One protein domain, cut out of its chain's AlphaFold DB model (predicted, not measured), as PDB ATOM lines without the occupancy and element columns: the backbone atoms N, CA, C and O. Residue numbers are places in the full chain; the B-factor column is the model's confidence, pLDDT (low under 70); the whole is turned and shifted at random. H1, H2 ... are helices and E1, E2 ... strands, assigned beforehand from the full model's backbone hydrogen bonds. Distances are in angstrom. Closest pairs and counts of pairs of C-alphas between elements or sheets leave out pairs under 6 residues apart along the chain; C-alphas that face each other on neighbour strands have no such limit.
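What this domain is: This is residues 153 to 234 of the 1117 residues of an uncharacterized protein of Punica granatum (UniProt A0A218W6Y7). One long helix, H3, runs along one face of a small three-stranded sheet, over its edge strand E2, and the opposite face is bare of named helices. The first part of H3 reaches past the sheet, and there the short helix H2 packs on it with the short helix H1 nearby; a long link, residues 217 to 228, leads from the end of H3 across to E3 at the far edge of the sheet. The printed part has 82 residues with three named helices and three named strands, in the order H1, E1, E2, H2, H3, E3. The sheet runs E2, E1, E3 and is mixed, and the class is mixed, helices and strands. The whole is compact, with a radius of gyration of the C-alphas of 13.1 A, and has the outline of a rod, with spans of 45 by 20 by 19 A.

How they stand to each other: Begin at H1, residues 153 to 159, which is not on the sheet. After a short link comes E1, residues 167 to 171, the inner strand, and a tight link leads on to E2, residues 177 to 182, an edge strand; E1 and E2 form a hairpin. They are antiparallel at 162 degrees, and you will find N 168 and O 181 within hydrogen-bond range at 2.8 A, and N 181 and O 168 at 2.9 A. On the other side of E1 is the edge strand E3, residues 229 to 233, parallel to E1 at 23 degrees, with N 169 and O 230 at 2.8 A. H3, residues 198 to 216, is on the sheet at a height of 7.3 A, giving two layers, a helix on one face of a sheet. It lies over E2 and runs along the strands, at 4 degrees to E2 on the local plane; the closest C-alphas of these two, those of Val 180 and Ala 212, are 5.4 A apart. H2, residues 184 to 190, is not on the sheet. It touches H3, with residues 201 to 205 of H3 alone, at a steep tilt of 56 degrees, opposite ways; their closest C-alphas, those of Glu 184 and Ile 205, are 6.4 A apart. H1 and H2 are close but not clearly touching, with the C-alphas of Trp 159 and Arg 190 the closest at 6.7 A. H1 and H3 are also close but not clearly touching, with the C-alphas of Trp 159 and Lys 204 the closest at 7.7 A. H1 is apart from E2 and E3. In H1 and H2 every O i to N i+4 pair is within hydrogen-bond range, and in H3 14 of 15 are.

Where its parts are: Find C-alpha 153 at (169.483, 154.526, 193.359), where H1 begins its seven residues. E1 is 12.4 A long from first to last C-alpha, and E2 is 13.8 A. H2, seven residues, follows E2 after a tight link of one residue. Look for C-alpha 198 at (188.574, 158.984, 179.540); from there H3 runs 27.3 A to C-alpha 216 at (190.118, 143.990, 202.299). E3 is 13.4 A long and ends at C-alpha 233, at (182.400, 132.072, 200.263).

The domain as a whole: The two C-alphas farthest apart are those of Glu 174 and Gly 196, 45.2 A. The printed part has no cut, and H3 to E3 is the one long link. The mean pLDDT of the printed part is 77.9; look for values under 70 at residue 175, residues 192 to 198, residues 218 to 221, residue 225 and residue 234.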
ATOM      1  N   ARG A 153     169.430 153.158 193.895       78.25
ATOM      2  CA  ARG A 153     169.483 154.526 193.359       78.25
ATOM      3  C   ARG A 153     170.873 155.144 193.551       78.25
ATOM      4  O   ARG A 153     171.486 155.540 192.564       78.25
ATOM      5  N   LYS A 154     171.416 155.110 194.775       81.56
ATOM      6  CA  LYS A 154     172.778 155.594 195.104       81.56
ATOM      7  C   LYS A 154     173.868 154.854 194.316       81.56
ATOM      8  O   LYS A 154     174.822 155.461 193.834       81.56
ATOM      9  N   ASP A 155     173.709 153.542 194.151       80.69
ATOM     10  CA  ASP A 155     174.601 152.685 193.369       80.69
ATOM     11  C   ASP A 155     174.605 153.075 191.877       80.69
ATOM     12  O   ASP A 155     175.669 153.126 191.256       80.69
ATOM     13  N   VAL A 156     173.437 153.384 191.300       80.38
ATOM     14  CA  VAL A 156     173.300 153.852 189.909       80.38
ATOM     15  C   VAL A 156     173.837 155.275 189.731       80.38
ATOM     16  O   VAL A 156     174.543 155.522 188.756       80.38
ATOM     17  N   GLU A 157     173.569 156.187 190.668       80.50
ATOM     18  CA  GLU A 157     174.098 157.561 190.665       80.50
ATOM     19  C   GLU A 157     175.637 157.588 190.704       80.50
ATOM     20  O   GLU A 157     176.269 158.367 189.987       80.50
ATOM     21  N   LEU A 158     176.260 156.714 191.507       80.00
ATOM     22  CA  LEU A 158     177.716 156.660 191.665       80.00
ATOM     23  C   LEU A 158     178.432 155.907 190.530       80.00
ATOM     24  O   LEU A 158     179.508 156.330 190.095       80.00
ATOM     25  N   TRP A 159     177.869 154.784 190.067       82.12
ATOM     26  CA  TRP A 159     178.561 153.855 189.162       82.12
ATOM     27  C   TRP A 159     178.012 153.790 187.737       82.12
ATOM     28  O   TRP A 159     178.728 153.305 186.864       82.12
ATOM     29  N   GLY A 160     176.788 154.261 187.491       76.44
ATOM     30  CA  GLY A 160     176.074 154.094 186.224       76.44
ATOM     31  C   GLY A 160     175.336 152.753 186.099       76.44
ATOM     32  O   GLY A 160     175.632 151.773 186.794       76.44
ATOM     33  N   ILE A 161     174.353 152.711 185.195       80.38
ATOM     34  CA  ILE A 161     173.487 151.549 184.929       80.38
ATOM     35  C   ILE A 161     174.294 150.445 184.230       80.38
ATOM     36  O   ILE A 161     174.948 150.699 183.220       80.38
ATOM     37  N   GLY A 162     174.238 149.211 184.741       73.94
ATOM     38  CA  GLY A 162     174.950 148.061 184.171       73.94
ATOM     39  C   GLY A 162     174.391 146.719 184.628       73.94
ATOM     40  O   GLY A 162     173.512 146.662 185.486       73.94
ATOM     41  N   SER A 163     174.893 145.640 184.029       70.44
ATOM     42  CA  SER A 163     174.315 144.290 184.114       70.44
ATOM     43  C   SER A 163     175.168 143.278 184.887       70.44
ATOM     44  O   SER A 163     174.717 142.156 185.119       70.44
ATOM     45  N   GLY A 164     176.379 143.651 185.313       78.00
ATOM     46  CA  GLY A 164     177.248 142.832 186.161       78.00
ATOM     47  C   GLY A 164     177.649 143.533 187.466       78.00
ATOM     48  O   GLY A 164     177.602 144.761 187.548       78.00
ATOM     49  N   PRO A 165     178.076 142.786 188.503       87.44
ATOM     50  CA  PRO A 165     178.676 143.379 189.695       87.44
ATOM     51  C   PRO A 165     180.057 143.971 189.369       87.44
ATOM     52  O   PRO A 165     180.827 143.403 188.585       87.44
ATOM     53  N   ILE A 166     180.382 145.094 190.013       87.56
ATOM     54  CA  ILE A 166     181.703 145.734 189.926       87.56
ATOM     55  C   ILE A 166     182.660 145.105 190.941       87.56
ATOM     56  O   ILE A 166     183.823 144.884 190.616       87.56
ATOM     57  N   PHE A 167     182.183 144.765 192.141       90.31
ATOM     58  CA  PHE A 167     182.996 144.144 193.189       90.31
ATOM     59  C   PHE A 167     182.640 142.665 193.336       90.31
ATOM     60  O   PHE A 167     181.474 142.311 193.497       90.31
ATOM     61  N   THR A 168     183.640 141.787 193.326       89.38
ATOM     62  CA  THR A 168     183.497 140.392 193.766       89.38
ATOM     63  C   THR A 168     184.289 140.207 195.052       89.38
ATOM     64  O   THR A 168     185.519 140.177 195.033       89.38
ATOM     65  N   VAL A 169     183.568 140.125 196.166       87.88
ATOM     66  CA  VAL A 169     184.095 140.032 197.530       87.88
ATOM     67  C   VAL A 169     184.212 138.558 197.896       87.88
ATOM     68  O   VAL A 169     183.199 137.883 198.090       87.88
ATOM     69  N   VAL A 170     185.434 138.040 197.983       85.12
ATOM     70  CA  VAL A 170     185.667 136.656 198.404       85.12
ATOM     71  C   VAL A 170     185.828 136.628 199.918       85.12
ATOM     72  O   VAL A 170     186.741 137.252 200.451       85.12
ATOM     73  N   GLN A 171     184.947 135.903 200.600       86.00
ATOM     74  CA  GLN A 171     184.973 135.706 202.049       86.00
ATOM     75  C   GLN A 171     185.569 134.343 202.411       86.00
ATOM     76  O   GLN A 171     185.520 133.407 201.612       86.00
ATOM     77  N   ASP A 172     186.142 134.217 203.603       79.94
ATOM     78  CA  ASP A 172     186.507 132.921 204.184       79.94
ATOM     79  C   ASP A 172     185.282 132.189 204.784       79.94
ATOM     80  O   ASP A 172     184.134 132.588 204.581       79.94
ATOM     81  N   SER A 173     185.516 131.076 205.484       74.31
ATOM     82  CA  SER A 173     184.476 130.295 206.172       74.31
ATOM     83  C   SER A 173     183.929 130.946 207.448       74.31
ATOM     84  O   SER A 173     182.932 130.467 207.981       74.31
ATOM     85  N   GLU A 174     184.567 132.007 207.937       72.44
ATOM     86  CA  GLU A 174     184.199 132.744 209.154       72.44
ATOM     87  C   GLU A 174     183.449 134.050 208.815       72.44
ATOM     88  O   GLU A 174     182.776 134.631 209.664       72.44
ATOM     89  N   GLY A 175     183.483 134.462 207.543       68.62
ATOM     90  CA  GLY A 175     182.787 135.626 206.996       68.62
ATOM     91  C   GLY A 175     183.680 136.853 206.793       68.62
ATOM     92  O   GLY A 175     183.176 137.888 206.343       68.62
ATOM     93  N   ASN A 176     184.982 136.751 207.078       78.69
ATOM     94  CA  ASN A 176     185.942 137.832 206.865       78.69
ATOM     95  C   ASN A 176     186.261 137.970 205.371       78.69
ATOM     96  O   ASN A 176     186.238 136.991 204.622       78.69
ATOM     97  N   VAL A 177     186.579 139.183 204.916       82.12
ATOM     98  CA  VAL A 177     186.953 139.436 203.517       82.12
ATOM     99  C   VAL A 177     188.403 139.006 203.281       82.12
ATOM    100  O   VAL A 177     189.320 139.517 203.909       82.12
ATOM    101  N   LYS A 178     188.607 138.073 202.348       81.75
ATOM    102  CA  LYS A 178     189.915 137.502 201.991       81.75
ATOM    103  C   LYS A 178     190.581 138.210 200.808       81.75
ATOM    104  O   LYS A 178     191.804 138.234 200.741       81.75
ATOM    105  N   HIS A 179     189.790 138.696 199.847       82.75
ATOM    106  CA  HIS A 179     190.193 139.650 198.799       82.75
ATOM    107  C   HIS A 179     188.958 140.204 198.064       82.75
ATOM    108  O   HIS A 179     187.897 139.568 198.061       82.75
ATOM    109  N   VAL A 180     189.090 141.357 197.400       87.06
ATOM    110  CA  VAL A 180     188.026 141.992 196.602       87.06
ATOM    111  C   VAL A 180     188.505 142.261 195.178       87.06
ATOM    112  O   VAL A 180     189.340 143.122 194.919       87.06
ATOM    113  N   THR A 181     187.928 141.547 194.211       87.62
ATOM    114  CA  THR A 181     188.221 141.761 192.785       87.62
ATOM    115  C   THR A 181     187.330 142.862 192.212       87.62
ATOM    116  O   THR A 181     186.108 142.774 192.320       87.62
ATOM    117  N   VAL A 182     187.931 143.861 191.557       90.25
ATOM    118  CA  VAL A 182     187.221 144.926 190.823       90.25
ATOM    119  C   VAL A 182     187.107 144.569 189.339       90.25
ATOM    120  O   VAL A 182     188.083 144.173 188.708       90.25
ATOM    121  N   ASN A 183     185.915 144.740 188.773       88.00
ATOM    122  CA  ASN A 183     185.594 144.487 187.372       88.00
ATOM    123  C   ASN A 183     185.646 145.795 186.559       88.00
ATOM    124  O   ASN A 183     184.648 146.500 186.407       88.00
ATOM    125  N   GLU A 184     186.833 146.136 186.055       86.44
ATOM    126  CA  GLU A 184     187.084 147.394 185.331       86.44
ATOM    127  C   GLU A 184     186.285 147.497 184.020       86.44
ATOM    128  O   GLU A 184     185.778 148.572 183.696       86.44
ATOM    129  N   ASP A 185     186.082 146.374 183.320       81.31
ATOM    130  CA  ASP A 185     185.279 146.293 182.089       81.31
ATOM    131  C   ASP A 185     183.804 146.668 182.320       81.31
ATOM    132  O   ASP A 185     183.131 147.157 181.414       81.31
ATOM    133  N   GLU A 186     183.282 146.432 183.526       86.00
ATOM    134  CA  GLU A 186     181.911 146.789 183.901       86.00
ATOM    135  C   GLU A 186     181.785 148.279 184.238       86.00
ATOM    136  O   GLU A 186     180.825 148.914 183.807       86.00
ATOM    137  N   ILE A 187     182.783 148.870 184.909       84.38
ATOM    138  CA  ILE A 187     182.855 150.329 185.125       84.38
ATOM    139  C   ILE A 187     182.919 151.055 183.770       84.38
ATOM    140  O   ILE A 187     182.203 152.033 183.553       84.38
ATOM    141  N   LEU A 188     183.725 150.543 182.833       80.56
ATOM    142  CA  LEU A 188     183.824 151.068 181.469       80.56
ATOM    143  C   LEU A 188     182.466 151.052 180.751       80.56
ATOM    144  O   LEU A 188     182.041 152.093 180.254       80.56
ATOM    145  N   LYS A 189     181.742 149.922 180.753       80.44
ATOM    146  CA  LYS A 189     180.400 149.826 180.141       80.44
ATOM    147  C   LYS A 189     179.397 150.792 180.773       80.44
ATOM    148  O   LYS A 189     178.732 151.529 180.049       80.44
ATOM    149  N   ARG A 190     179.326 150.817 182.107       81.06
ATOM    150  CA  ARG A 190     178.405 151.672 182.877       81.06
ATOM    151  C   ARG A 190     178.644 153.168 182.670       81.06
ATOM    152  O   ARG A 190     177.720 153.960 182.823       81.06
ATOM    153  N   SER A 191     179.869 153.558 182.309       71.31
ATOM    154  CA  SER A 191     180.239 154.959 182.070       71.31
ATOM    155  C   SER A 191     179.750 155.543 180.735       71.31
ATOM    156  O   SER A 191     179.789 156.760 180.565       71.31
ATOM    157  N   GLY A 192     179.294 154.710 179.787       63.62
ATOM    158  CA  GLY A 192     178.624 155.152 178.553       63.62
ATOM    159  C   GLY A 192     179.444 156.041 177.602       63.62
ATOM    160  O   GLY A 192     178.868 156.710 176.745       63.62
ATOM    161  N   THR A 193     180.772 156.112 177.744       48.22
ATOM    162  CA  THR A 193     181.560 157.175 177.100       48.22
ATOM    163  C   THR A 193     181.721 157.025 175.584       48.22
ATOM    164  O   THR A 193     182.495 156.197 175.101       48.22
ATOM    165  N   VAL A 194     181.124 157.968 174.850       45.34
ATOM    166  CA  VAL A 194     181.641 158.490 173.569       45.34
ATOM    167  C   VAL A 194     183.140 158.839 173.734       45.34
ATOM    168  O   VAL A 194     183.519 159.322 174.809       45.34
ATOM    169  N   PRO A 195     184.021 158.604 172.734       41.50
ATOM    170  CA  PRO A 195     185.481 158.673 172.899       41.50
ATOM    171  C   PRO A 195     186.028 160.103 173.094       41.50
ATOM    172  O   PRO A 195     186.618 160.696 172.195       41.50
ATOM    173  N   GLY A 196     185.865 160.637 174.306       45.41
ATOM    174  CA  GLY A 196     186.400 161.936 174.727       45.41
ATOM    175  C   GLY A 196     186.651 162.078 176.235       45.41
ATOM    176  O   GLY A 196     187.590 162.767 176.623       45.41
ATOM    177  N   ASN A 197     185.884 161.400 177.104       55.81
ATOM    178  CA  ASN A 197     185.917 161.644 178.559       55.81
ATOM    179  C   ASN A 197     186.643 160.564 179.401       55.81
ATOM    180  O   ASN A 197     186.193 160.171 180.475       55.81
ATOM    181  N   LEU A 198     187.800 160.085 178.925       61.44
ATOM    182  CA  LEU A 198     188.574 158.984 179.540       61.44
ATOM    183  C   LEU A 198     189.003 159.242 181.007       61.44
ATOM    184  O   LEU A 198     189.291 158.305 181.759       61.44
ATOM    185  N   LYS A 199     189.074 160.515 181.417       70.88
ATOM    186  CA  LYS A 199     189.533 160.937 182.749       70.88
ATOM    187  C   LYS A 199     188.550 160.562 183.865       70.88
ATOM    188  O   LYS A 199     188.996 160.054 184.889       70.88
ATOM    189  N   ASP A 200     187.246 160.756 183.665       73.44
ATOM    190  CA  ASP A 200     186.225 160.409 184.670       73.44
ATOM    191  C   ASP A 200     186.202 158.897 184.946       73.44
ATOM    192  O   ASP A 200     186.270 158.460 186.095       73.44
ATOM    193  N   VAL A 201     186.240 158.077 183.890       77.94
ATOM    194  CA  VAL A 201     186.274 156.612 184.030       77.94
ATOM    195  C   VAL A 201     187.540 156.144 184.756       77.94
ATOM    196  O   VAL A 201     187.475 155.261 185.612       77.94
ATOM    197  N   SER A 202     188.685 156.784 184.491       80.44
ATOM    198  CA  SER A 202     189.943 156.512 185.200       80.44
ATOM    199  C   SER A 202     189.841 156.827 186.698       80.44
ATOM    200  O   SER A 202     190.301 156.039 187.524       80.44
ATOM    201  N   LEU A 203     189.194 157.937 187.070       83.50
ATOM    202  CA  LEU A 203     188.933 158.295 188.469       83.50
ATOM    203  C   LEU A 203     187.967 157.310 189.144       83.50
ATOM    204  O   LEU A 203     188.222 156.891 190.272       83.50
ATOM    205  N   LYS A 204     186.909 156.868 188.451       85.56
ATOM    206  CA  LYS A 204     185.971 155.846 188.953       85.56
ATOM    207  C   LYS A 204     186.655 154.493 189.178       85.56
ATOM    208  O   LYS A 204     186.462 153.885 190.232       85.56
ATOM    209  N   ILE A 205     187.529 154.060 188.268       86.31
ATOM    210  CA  ILE A 205     188.350 152.844 188.429       86.31
ATOM    211  C   ILE A 205     189.318 152.971 189.620       86.31
ATOM    212  O   ILE A 205     189.446 152.032 190.409       86.31
ATOM    213  N   LEU A 206     189.973 154.124 189.798       86.12
ATOM    214  CA  LEU A 206     190.847 154.375 190.952       86.12
ATOM    215  C   LEU A 206     190.064 154.384 192.275       86.12
ATOM    216  O   LEU A 206     190.513 153.776 193.248       86.12
ATOM    217  N   ARG A 207     188.871 154.994 192.304       86.06
ATOM    218  CA  ARG A 207     187.973 154.991 193.469       86.06
ATOM    219  C   ARG A 207     187.524 153.570 193.819       86.06
ATOM    220  O   ARG A 207     187.628 153.185 194.980       86.06
ATOM    221  N   ALA A 208     187.134 152.762 192.830       88.62
ATOM    222  CA  ALA A 208     186.798 151.350 193.030       88.62
ATOM    223  C   ALA A 208     187.979 150.548 193.602       88.62
ATOM    224  O   ALA A 208     187.816 149.812 194.573       88.62
ATOM    225  N   LYS A 209     189.193 150.739 193.074       88.44
ATOM    226  CA  LYS A 209     190.415 150.101 193.603       88.44
ATOM    227  C   LYS A 209     190.768 150.556 195.022       88.44
ATOM    228  O   LYS A 209     191.389 149.797 195.760       88.44
ATOM    229  N   SER A 210     190.371 151.762 195.431       87.06
ATOM    230  CA  SER A 210     190.519 152.198 196.823       87.06
ATOM    231  C   SER A 210     189.502 151.527 197.744       87.06
ATOM    232  O   SER A 210     189.911 150.921 198.730       87.06
ATOM    233  N   LEU A 211     188.219 151.537 197.368       87.19
ATOM    234  CA  LEU A 211     187.135 150.884 198.116       87.19
ATOM    235  C   LEU A 211     187.374 149.377 198.286       87.19
ATOM    236  O   LEU A 211     187.151 148.838 199.363       87.19
ATOM    237  N   ALA A 212     187.892 148.702 197.255       86.75
ATOM    238  CA  ALA A 212     188.252 147.289 197.331       86.75
ATOM    239  C   ALA A 212     189.304 147.015 198.420       86.75
ATOM    240  O   ALA A 212     189.079 146.156 199.265       86.75
ATOM    241  N   ARG A 213     190.400 147.787 198.462       85.44
ATOM    242  CA  ARG A 213     191.443 147.653 199.499       85.44
ATOM    243  C   ARG A 213     190.930 147.997 200.895       85.44
ATOM    244  O   ARG A 213     191.347 147.389 201.873       85.44
ATOM    245  N   GLU A 214     190.019 148.958 200.992       83.88
ATOM    246  CA  GLU A 214     189.380 149.307 202.257       83.88
ATOM    247  C   GLU A 214     188.496 148.149 202.771       83.88
ATOM    248  O   GLU A 214     188.597 147.757 203.935       83.88
ATOM    249  N   MET A 215     187.737 147.497 201.885       81.75
ATOM    250  CA  MET A 215     186.994 146.271 202.203       81.75
ATOM    251  C   MET A 215     187.904 145.080 202.545       81.75
ATOM    252  O   MET A 215     187.553 144.282 203.410       81.75
ATOM    253  N   GLU A 216     189.082 144.970 201.925       83.00
ATOM    254  CA  GLU A 216     190.118 143.990 202.299       83.00
ATOM    255  C   GLU A 216     190.729 144.272 203.680       83.00
ATOM    256  O   GLU A 216     191.127 143.338 204.369       83.00
ATOM    257  N   SER A 217     190.750 145.534 204.127       79.19
ATOM    258  CA  SER A 217     191.161 145.908 205.489       79.19
ATOM    259  C   SER A 217     190.076 145.711 206.563       79.19
ATOM    260  O   SER A 217     190.322 145.983 207.734       79.19
ATOM    261  N   GLY A 218     188.891 145.209 206.188       68.50
ATOM    262  CA  GLY A 218     187.793 144.868 207.106       68.50
ATOM    263  C   GLY A 218     186.688 145.924 207.240       68.50
ATOM    264  O   GLY A 218     185.656 145.650 207.859       68.50
ATOM    265  N   ASN A 219     186.839 147.100 206.625       68.62
ATOM    266  CA  ASN A 219     185.804 148.136 206.609       68.62
ATOM    267  C   ASN A 219     184.649 147.732 205.672       68.62
ATOM    268  O   ASN A 219     184.831 147.536 204.471       68.62
ATOM    269  N   ASN A 220     183.420 147.658 206.188       61.75
ATOM    270  CA  ASN A 220     182.234 147.310 205.393       61.75
ATOM    271  C   ASN A 220     181.692 148.524 204.605       61.75
ATOM    272  O   ASN A 220     180.572 148.969 204.840       61.75
ATOM    273  N   VAL A 221     182.488 149.067 203.675       66.19
ATOM    274  CA  VAL A 221     182.150 150.297 202.922       66.19
ATOM    275  C   VAL A 221     180.966 150.117 201.965       66.19
ATOM    276  O   VAL A 221     180.241 151.070 201.691       66.19
ATOM    277  N   ILE A 222     180.760 148.901 201.446       73.81
ATOM    278  CA  ILE A 222     179.640 148.579 200.552       73.81
ATOM    279  C   ILE A 222     178.624 147.707 201.306       73.81
ATOM    280  O   ILE A 222     178.969 146.588 201.706       73.81
ATOM    281  N   PRO A 223     177.372 148.173 201.485       72.38
ATOM    282  CA  PRO A 223     176.313 147.401 202.128       72.38
ATOM    283  C   PRO A 223     176.029 146.062 201.431       72.38
ATOM    284  O   PRO A 223     176.032 145.966 200.204       72.38
ATOM    285  N   ARG A 224     175.706 145.016 202.210       70.06
ATOM    286  CA  ARG A 224     175.421 143.658 201.687       70.06
ATOM    287  C   ARG A 224     174.192 143.574 200.766       70.06
ATOM    288  O   ARG A 224     174.000 142.551 200.118       70.06
ATOM    289  N   ASN A 225     173.362 144.616 200.727       66.81
ATOM    290  CA  ASN A 225     172.194 144.769 199.858       66.81
ATOM    291  C   ASN A 225     172.479 145.564 198.561       66.81
ATOM    292  O   ASN A 225     171.574 145.684 197.740       66.81
ATOM    293  N   SER A 226     173.699 146.076 198.353       75.62
ATOM    294  CA  SER A 226     174.107 146.732 197.099       75.62
ATOM    295  C   SER A 226     174.017 145.782 195.898       75.62
ATOM    296  O   SER A 226     174.448 144.630 195.974       75.62
ATOM    297  N   SER A 227     173.523 146.273 194.757       75.12
ATOM    298  CA  SER A 227     173.495 145.507 193.495       75.12
ATOM    299  C   SER A 227     174.870 145.428 192.815       75.12
ATOM    300  O   SER A 227     175.065 144.682 191.852       75.12
ATOM    301  N   VAL A 228     175.840 146.195 193.316       82.88
ATOM    302  CA  VAL A 228     177.155 146.415 192.708       82.88
ATOM    303  C   VAL A 228     178.225 145.473 193.284       82.88
ATOM    304  O   VAL A 228     179.275 145.291 192.659       82.88
ATOM    305  N   ALA A 229     177.953 144.809 194.414       83.81
ATOM    306  CA  ALA A 229     178.848 143.843 195.053       83.81
ATOM    307  C   ALA A 229     178.274 142.415 195.088       83.81
ATOM    308  O   ALA A 229     177.133 142.183 195.479       83.81
ATOM    309  N   LYS A 230     179.105 141.428 194.737       87.00
ATOM    310  CA  LYS A 230     178.804 139.995 194.833       87.00
ATOM    311  C   LYS A 230     179.709 139.331 195.868       87.00
ATOM    312  O   LYS A 230     180.920 139.261 195.671       87.00
ATOM    313  N   PHE A 231     179.116 138.788 196.925       83.44
ATOM    314  CA  PHE A 231     179.822 138.052 197.976       83.44
ATOM    315  C   PHE A 231     179.929 136.560 197.615       83.44
ATOM    316  O   PHE A 231     178.973 135.970 197.106       83.44
ATOM    317  N   VAL A 232     181.098 135.949 197.836       83.25
ATOM    318  CA  VAL A 232     181.397 134.548 197.484       83.25
ATOM    319  C   VAL A 232     182.209 133.890 198.600       83.25
ATOM    320  O   VAL A 232     183.316 134.329 198.892       83.25
ATOM    321  N   VAL A 233     181.697 132.812 199.198       77.81
ATOM    322  CA  VAL A 233     182.400 132.072 200.263       77.81
ATOM    323  C   VAL A 233     183.449 131.124 199.664       77.81
ATOM    324  O   VAL A 233     183.158 130.339 198.760       77.81
ATOM    325  N   SER A 234     184.676 131.185 200.182       63.16
ATOM    326  CA  SER A 234     185.861 130.449 199.723       63.16
ATOM    327  C   SER A 234     185.845 128.971 200.147       63.16
ATOM    328  O   SER A 234     186.655 128.542 200.972       63.16
TER     329      SER A 234